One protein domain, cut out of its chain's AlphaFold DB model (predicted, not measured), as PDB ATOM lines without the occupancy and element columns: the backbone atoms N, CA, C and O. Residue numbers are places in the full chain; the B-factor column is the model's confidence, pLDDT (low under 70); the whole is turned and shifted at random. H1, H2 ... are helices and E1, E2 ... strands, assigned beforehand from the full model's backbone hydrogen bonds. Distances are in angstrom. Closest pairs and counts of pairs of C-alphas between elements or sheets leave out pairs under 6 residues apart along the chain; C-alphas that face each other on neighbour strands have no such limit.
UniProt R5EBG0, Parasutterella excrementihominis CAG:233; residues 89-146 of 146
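Overview. This is residues 89 to 146 of the 146 residues of a protein of Parasutterella excrementihominis CAG:233 (UniProt R5EBG0). A twisted sheet of three strands has one short helix, H1, over one face; its other face is bare. The 58 printed residues, mixed in class, hold H1, E1, E2, E3 along the chain; the sheet's order E1, E2, E3 is a meander, each strand the antiparallel neighbour of the one before. It is only just loose, close to compact: radius of gyration of the C-alphas 12.7 A, spans 37 by 28 by 16 A.

Along the chain. Find C-alpha 114 at (112.102, 132.499, 108.814); from there E2, residues 114 to 123, runs 27.7 A. E3, residues 132 to 138, runs 19.1 A to C-alpha 138 at (109.477, 121.369, 106.228). E1 is residues 107 to 111, 13.1 A; H1 is residues 94 to 101, 10.5 A.

Arrangement. In hairpin E1 and E2, look at N 109 and O 117, 2.7 A, within hydrogen-bond range; in hairpin E2 and E3, at N 120 and O 135, 2.9 A. H1 is on the sheet, height 9.9 A, along the strands; its closest C-alpha pair with E3 is Met 100 and Thr 135, 6.6 A. In H1 every O i to N i+4 pair is within range.

Size, cuts and confidence. The printed part has no cut and no long link. Look for pLDDT under 70 at residues 91, 125 to 135 and 139 to 146.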
ATOM      1  N   VAL A  89     101.027 107.216 105.888       72.69
ATOM      2  CA  VAL A  89     100.041 107.743 104.924       72.69
ATOM      3  C   VAL A  89      99.385 106.629 104.100       72.69
ATOM      4  O   VAL A  89      98.190 106.683 103.836       72.69
ATOM      5  N   SER A  90     100.117 105.556 103.768       70.81
ATOM      6  CA  SER A  90      99.563 104.425 102.999       70.81
ATOM      7  C   SER A  90      98.435 103.670 103.707       70.81
ATOM      8  O   SER A  90      97.727 102.906 103.064       70.81
ATOM      9  N   ASN A  91      98.309 103.819 105.029       69.62
ATOM     10  CA  ASN A  91      97.272 103.154 105.818       69.62
ATOM     11  C   ASN A  91      96.025 104.040 105.993       69.62
ATOM     12  O   ASN A  91      95.066 103.626 106.645       69.62
ATOM     13  N   LEU A  92      96.041 105.258 105.447       74.94
ATOM     14  CA  LEU A  92      94.918 106.185 105.479       74.94
ATOM     15  C   LEU A  92      94.007 105.969 104.270       74.94
ATOM     16  O   LEU A  92      94.406 105.452 103.227       74.94
ATOM     17  N   ASP A  93      92.743 106.348 104.425       80.75
ATOM     18  CA  ASP A  93      91.794 106.344 103.322       80.75
ATOM     19  C   ASP A  93      92.136 107.434 102.302       80.75
ATOM     20  O   ASP A  93      92.670 108.490 102.641       80.75
ATOM     21  N   GLN A  94      91.776 107.199 101.039       81.25
ATOM     22  CA  GLN A  94      92.107 108.108  99.936       81.25
ATOM     23  C   GLN A  94      91.622 109.543 100.171       81.25
ATOM     24  O   GLN A  94      92.286 110.483  99.737       81.25
ATOM     25  N   LYS A  95      90.496 109.731 100.875       83.50
ATOM     26  CA  LYS A  95      89.970 111.061 101.203       83.50
ATOM     27  C   LYS A  95      90.911 111.812 102.147       83.50
ATOM     28  O   LYS A  95      91.267 112.949 101.850       83.50
ATOM     29  N   THR A  96      91.339 111.175 103.236       79.69
ATOM     30  CA  THR A  96      92.305 111.757 104.182       79.69
ATOM     31  C   THR A  96      93.644 112.018 103.500       79.69
ATOM     32  O   THR A  96      94.177 113.117 103.609       79.69
ATOM     33  N   THR A  97      94.145 111.064 102.711       81.12
ATOM     34  CA  THR A  97      95.402 111.216 101.965       81.12
ATOM     35  C   THR A  97      95.351 112.396 100.995       81.12
ATOM     36  O   THR A  97      96.261 113.220 100.976       81.12
ATOM     37  N   LYS A  98      94.258 112.538 100.235       84.00
ATOM     38  CA  LYS A  98      94.068 113.675  99.326       84.00
ATOM     39  C   LYS A  98      94.031 115.004 100.083       84.00
ATOM     40  O   LYS A  98      94.638 115.963  99.631       84.00
ATOM     41  N   ALA A  99      93.378 115.050 101.245       83.81
ATOM     42  CA  ALA A  99      93.347 116.245 102.086       83.81
ATOM     43  C   ALA A  99      94.726 116.603 102.676       83.81
ATOM     44  O   ALA A  99      95.020 117.785 102.839       83.81
ATOM     45  N   MET A 100      95.579 115.617 102.979       81.81
ATOM     46  CA  MET A 100      96.949 115.857 103.454       81.81
ATOM     47  C   MET A 100      97.851 116.441 102.358       81.81
ATOM     48  O   MET A 100      98.639 117.337 102.644       81.81
ATOM     49  N   PHE A 101      97.735 115.953 101.119       81.75
ATOM     50  CA  PHE A 101      98.549 116.419  99.986       81.75
ATOM     51  C   PHE A 101      98.008 117.673  99.291       81.75
ATOM     52  O   PHE A 101      98.685 118.230  98.431       81.75
ATOM     53  N   ASP A 102      96.807 118.116  99.648       84.69
ATOM     54  CA  ASP A 102      96.253 119.377  99.178       84.69
ATOM     55  C   ASP A 102      97.047 120.559  99.773       84.69
ATOM     56  O   ASP A 102      97.058 120.701 101.004       84.69
ATOM     57  N   PRO A 103      97.717 121.380  98.936       81.19
ATOM     58  CA  PRO A 103      98.565 122.480  99.387       81.19
ATOM     59  C   PRO A 103      97.792 123.601 100.092       81.19
ATOM     60  O   PRO A 103      98.405 124.381 100.821       81.19
ATOM     61  N   GLU A 104      96.470 123.691  99.924       84.38
ATOM     62  CA  GLU A 104      95.667 124.677 100.646       84.38
ATOM     63  C   GLU A 104      95.504 124.314 102.131       84.38
ATOM     64  O   GLU A 104      95.406 123.146 102.511       84.38
ATOM     65  N   GLY A 105      95.446 125.327 103.001       82.31
ATOM     66  CA  GLY A 105      95.176 125.152 104.434       82.31
ATOM     67  C   GLY A 105      96.379 124.751 105.291       82.31
ATOM     68  O   GLY A 105      96.195 124.395 106.455       82.31
ATOM     69  N   TYR A 106      97.594 124.804 104.743       86.00
ATOM     70  CA  TYR A 106      98.815 124.766 105.543       86.00
ATOM     71  C   TYR A 106      99.040 126.106 106.254       86.00
ATOM     72  O   TYR A 106      98.906 127.170 105.653       86.00
ATOM     73  N   VAL A 107      99.404 126.034 107.531       88.94
ATOM     74  CA  VAL A 107      99.746 127.172 108.386       88.94
ATOM     75  C   VAL A 107     101.265 127.202 108.567       88.94
ATOM     76  O   VAL A 107     101.829 126.175 108.957       88.94
ATOM     77  N   PRO A 108     101.945 128.326 108.281       88.44
ATOM     78  CA  PRO A 108     103.392 128.423 108.437       88.44
ATOM     79  C   PRO A 108     103.794 128.462 109.917       88.44
ATOM     80  O   PRO A 108     103.101 129.028 110.762       88.44
ATOM     81  N   ILE A 109     104.946 127.874 110.211       86.88
ATOM     82  CA  ILE A 109     105.660 127.939 111.481       86.88
ATOM     83  C   ILE A 109     106.860 128.843 111.245       86.88
ATOM     84  O   ILE A 109     107.778 128.492 110.501       86.88
ATOM     85  N   ILE A 110     106.825 130.017 111.872       88.19
ATOM     86  CA  ILE A 110     107.891 131.008 111.777       88.19
ATOM     87  C   ILE A 110     108.766 130.906 113.020       88.19
ATOM     88  O   ILE A 110     108.272 131.033 114.141       88.19
ATOM     89  N   TRP A 111     110.064 130.717 112.823       85.75
ATOM     90  CA  TRP A 111     111.052 130.741 113.892       85.75
ATOM     91  C   TRP A 111     112.171 131.706 113.509       85.75
ATOM     92  O   TRP A 111     112.693 131.655 112.404       85.75
ATOM     93  N   GLN A 112     112.481 132.650 114.402       88.69
ATOM     94  CA  GLN A 112     113.453 133.729 114.155       88.69
ATOM     95  C   GLN A 112     113.205 134.556 112.874       88.69
ATOM     96  O   GLN A 112     114.124 135.138 112.312       88.69
ATOM     97  N   GLY A 113     111.945 134.666 112.442       86.44
ATOM     98  CA  GLY A 113     111.565 135.433 111.250       86.44
ATOM     99  C   GLY A 113     111.644 134.651 109.938       86.44
ATOM    100  O   GLY A 113     111.239 135.186 108.909       86.44
ATOM    101  N   GLU A 114     112.081 133.392 109.972       86.62
ATOM    102  CA  GLU A 114     112.102 132.499 108.814       86.62
ATOM    103  C   GLU A 114     111.004 131.436 108.923       86.62
ATOM    104  O   GLU A 114     110.695 130.940 110.011       86.62
ATOM    105  N   GLU A 115     110.387 131.086 107.793       86.50
ATOM    106  CA  GLU A 115     109.483 129.937 107.734       86.50
ATOM    107  C   GLU A 115     110.319 128.661 107.805       86.50
ATOM    108  O   GLU A 115     111.014 128.316 106.853       86.50
ATOM    109  N   VAL A 116     110.238 127.953 108.932       87.12
ATOM    110  CA  VAL A 116     110.995 126.711 109.178       87.12
ATOM    111  C   VAL A 116     110.178 125.453 108.883       87.12
ATOM    112  O   VAL A 116     110.724 124.376 108.638       87.12
ATOM    113  N   ALA A 117     108.852 125.573 108.902       86.69
ATOM    114  CA  ALA A 117     107.937 124.498 108.566       86.69
ATOM    115  C   ALA A 117     106.544 125.052 108.268       86.69
ATOM    116  O   ALA A 117     106.244 126.210 108.523       86.69
ATOM    117  N   ARG A 118     105.650 124.183 107.815       86.62
ATOM    118  CA  ARG A 118     104.210 124.427 107.754       86.62
ATOM    119  C   ARG A 118     103.460 123.185 108.207       86.62
ATOM    120  O   ARG A 118     103.912 122.062 107.967       86.62
ATOM    121  N   PHE A 119     102.305 123.370 108.835       88.56
ATOM    122  CA  PHE A 119     101.477 122.267 109.311       88.56
ATOM    123  C   PHE A 119     100.028 122.374 108.847       88.56
ATOM    124  O   PHE A 119      99.508 123.463 108.621       88.56
ATOM    125  N   LYS A 120      99.356 121.230 108.721       86.38
ATOM    126  CA  LYS A 120      97.923 121.147 108.420       86.38
ATOM    127  C   LYS A 120      97.263 120.137 109.344       86.38
ATOM    128  O   LYS A 120      97.724 119.001 109.467       86.38
ATOM    129  N   VAL A 121      96.158 120.543 109.964       85.12
ATOM    130  CA  VAL A 121      95.348 119.666 110.814       85.12
ATOM    131  C   VAL A 121      94.272 119.005 109.959       85.12
ATOM    132  O   VAL A 121      93.379 119.666 109.431       85.12
ATOM    133  N   VAL A 122      94.340 117.682 109.830       82.50
ATOM    134  CA  VAL A 122      93.370 116.869 109.095       82.50
ATOM    135  C   VAL A 122      92.611 115.994 110.088       82.50
ATOM    136  O   VAL A 122      93.176 115.141 110.773       82.50
ATOM    137  N   ARG A 123      91.292 116.185 110.173       75.75
ATOM    138  CA  ARG A 123      90.441 115.329 111.009       75.75
ATOM    139  C   ARG A 123      90.273 113.962 110.357       75.75
ATOM    140  O   ARG A 123      89.809 113.874 109.223       75.75
ATOM    141  N   ASN A 124      90.575 112.905 111.104       72.00
ATOM    142  CA  ASN A 124      90.327 111.534 110.678       72.00
ATOM    143  C   ASN A 124      89.230 110.906 111.558       72.00
ATOM    144  O   ASN A 124      89.485 110.631 112.729       72.00
ATOM    145  N   PRO A 125      88.027 110.633 111.019       64.94
ATOM    146  CA  PRO A 125      86.910 110.083 111.792       64.94
ATOM    147  C   PRO A 125      87.138 108.640 112.270       64.94
ATOM    148  O   PRO A 125      86.360 108.143 113.079       64.94
ATOM    149  N   LYS A 126      88.171 107.950 111.763       64.94
ATOM    150  CA  LYS A 126      88.565 106.611 112.229       64.94
ATOM    151  C   LYS A 126      89.453 106.652 113.471       64.94
ATOM    152  O   LYS A 126      89.627 105.613 114.107       64.94
ATOM    153  N   LEU A 127      90.040 107.805 113.788       65.25
ATOM    154  CA  LEU A 127      90.764 107.980 115.038       65.25
ATOM    155  C   LEU A 127      89.770 108.244 116.179       65.25
ATOM    156  O   LEU A 127      88.633 108.655 115.927       65.25
ATOM    157  N   PRO A 128      90.163 107.971 117.430       63.56
ATOM    158  CA  PRO A 128      89.308 108.236 118.576       63.56
ATOM    159  C   PRO A 128      88.865 109.706 118.669       63.56
ATOM    160  O   PRO A 128      89.465 110.601 118.067       63.56
ATOM    161  N   ARG A 129      87.801 109.973 119.442       55.12
ATOM    162  CA  ARG A 129      87.336 111.351 119.680       55.12
ATOM    163  C   ARG A 129      88.501 112.169 120.265       55.12
ATOM    164  O   ARG A 129      89.235 111.660 121.105       55.12
ATOM    165  N   ASN A 130      88.672 113.397 119.772       59.16
ATOM    166  CA  ASN A 130      89.771 114.332 120.075       59.16
ATOM    167  C   ASN A 130      91.154 114.003 119.479       59.16
ATOM    168  O   ASN A 130      92.112 114.711 119.760       59.16
ATOM    169  N   SER A 131      91.275 113.013 118.592       59.44
ATOM    170  CA  SER A 131      92.514 112.787 117.837       59.44
ATOM    171  C   SER A 131      92.468 113.467 116.466       59.44
ATOM    172  O   SER A 131      91.513 113.305 115.703       59.44
ATOM    173  N   SER A 132      93.528 114.200 116.124       64.75
ATOM    174  CA  SER A 132      93.712 114.804 114.800       64.75
ATOM    175  C   SER A 132      94.993 114.285 114.162       64.75
ATOM    176  O   SER A 132      95.959 113.989 114.858       64.75
ATOM    177  N   VAL A 133      95.008 114.167 112.835       67.44
ATOM    178  CA  VAL A 133      96.249 113.918 112.098       67.44
ATOM    179  C   VAL A 133      96.870 115.270 111.808       67.44
ATOM    180  O   VAL A 133      96.217 116.135 111.223       67.44
ATOM    181  N   LEU A 134      98.117 115.453 112.216       68.50
ATOM    182  CA  LEU A 134      98.859 116.670 111.947       68.50
ATOM    183  C   LEU A 134      99.943 116.355 110.919       68.50
ATOM    184  O   LEU A 134     100.786 115.483 111.128       68.50
ATOM    185  N   THR A 135      99.859 117.012 109.766       69.94
ATOM    186  CA  THR A 135     100.822 116.847 108.677       69.94
ATOM    187  C   THR A 135     101.807 117.992 108.731       69.94
ATOM    188  O   THR A 135     101.383 119.144 108.670       69.94
ATOM    189  N   PHE A 136     103.098 117.680 108.790       73.62
ATOM    190  CA  PHE A 136     104.172 118.661 108.682       73.62
ATOM    191  C   PHE A 136     104.816 118.601 107.297       73.62
ATOM    192  O   PHE A 136     105.070 117.524 106.762       73.62
ATOM    193  N   SER A 137     105.115 119.769 106.742       71.75
ATOM    194  CA  SER A 137     105.997 119.943 105.593       71.75
ATOM    195  C   SER A 137     107.078 120.924 106.017       71.75
ATOM    196  O   SER A 137     106.779 122.061 106.359       71.75
ATOM    197  N   LEU A 138     108.331 120.491 106.001       71.62
ATOM    198  CA  LEU A 138     109.477 121.369 106.228       71.62
ATOM    199  C   LEU A 138     109.706 122.223 104.974       71.62
ATOM    200  O   LEU A 138     109.593 121.707 103.858       71.62
ATOM    201  N   SER A 139     109.991 123.510 105.153       55.28
ATOM    202  CA  SER A 139     110.198 124.480 104.067       55.28
ATOM    203  C   SER A 139     111.442 124.158 103.226       55.28
ATOM    204  O   SER A 139     111.407 124.353 102.014       55.28
ATOM    205  N   ASP A 140     112.460 123.520 103.821       46.97
ATOM    206  CA  ASP A 140     113.714 123.140 103.145       46.97
ATOM    207  C   ASP A 140     113.809 121.664 102.712       46.97
ATOM    208  O   ASP A 140     114.806 121.235 102.132       46.97
ATOM    209  N   PHE A 141     112.766 120.858 102.930       40.31
ATOM    210  CA  PHE A 141     112.723 119.449 102.501       40.31
ATOM    211  C   PHE A 141     111.827 119.272 101.271       40.31
ATOM    212  O   PHE A 141     110.968 118.388 101.196       40.31
ATOM    213  N   ALA A 142     112.037 120.117 100.263       33.91
ATOM    214  CA  ALA A 142     111.496 119.924  98.924       33.91
ATOM    215  C   ALA A 142     112.162 118.698  98.262       33.91
ATOM    216  O   ALA A 142     113.017 118.834  97.395       33.91
ATOM    217  N   GLY A 143     111.818 117.475  98.688       37.47
ATOM    218  CA  GLY A 143     112.439 116.287  98.093       37.47
ATOM    219  C   GLY A 143     112.002 114.891  98.535       37.47
ATOM    220  O   GLY A 143     112.342 113.950  97.828       37.47
ATOM    221  N   ILE A 144     111.260 114.696  99.635       32.84
ATOM    222  CA  ILE A 144     110.968 113.326 100.138       32.84
ATOM    223  C   ILE A 144     109.467 113.077 100.338       32.84
ATOM    224  O   ILE A 144     109.011 112.498 101.319       32.84
ATOM    225  N   CYS A 145     108.670 113.521  99.373       29.03
ATOM    226  CA  CYS A 145     107.349 112.953  99.106       29.03
ATOM    227  C   CYS A 145     107.246 112.674  97.603       29.03
ATOM    228  O   CYS A 145     106.453 113.282  96.886       29.03
ATOM    229  N   ARG A 146     108.115 111.783  97.122       31.83
ATOM    230  CA  ARG A 146     107.887 110.969  95.928       31.83
ATOM    231  C   ARG A 146     107.991 109.508  96.328       31.83
ATOM    232  O   ARG A 146     108.867 109.211  97.170       31.83
TER     233      ARG A 146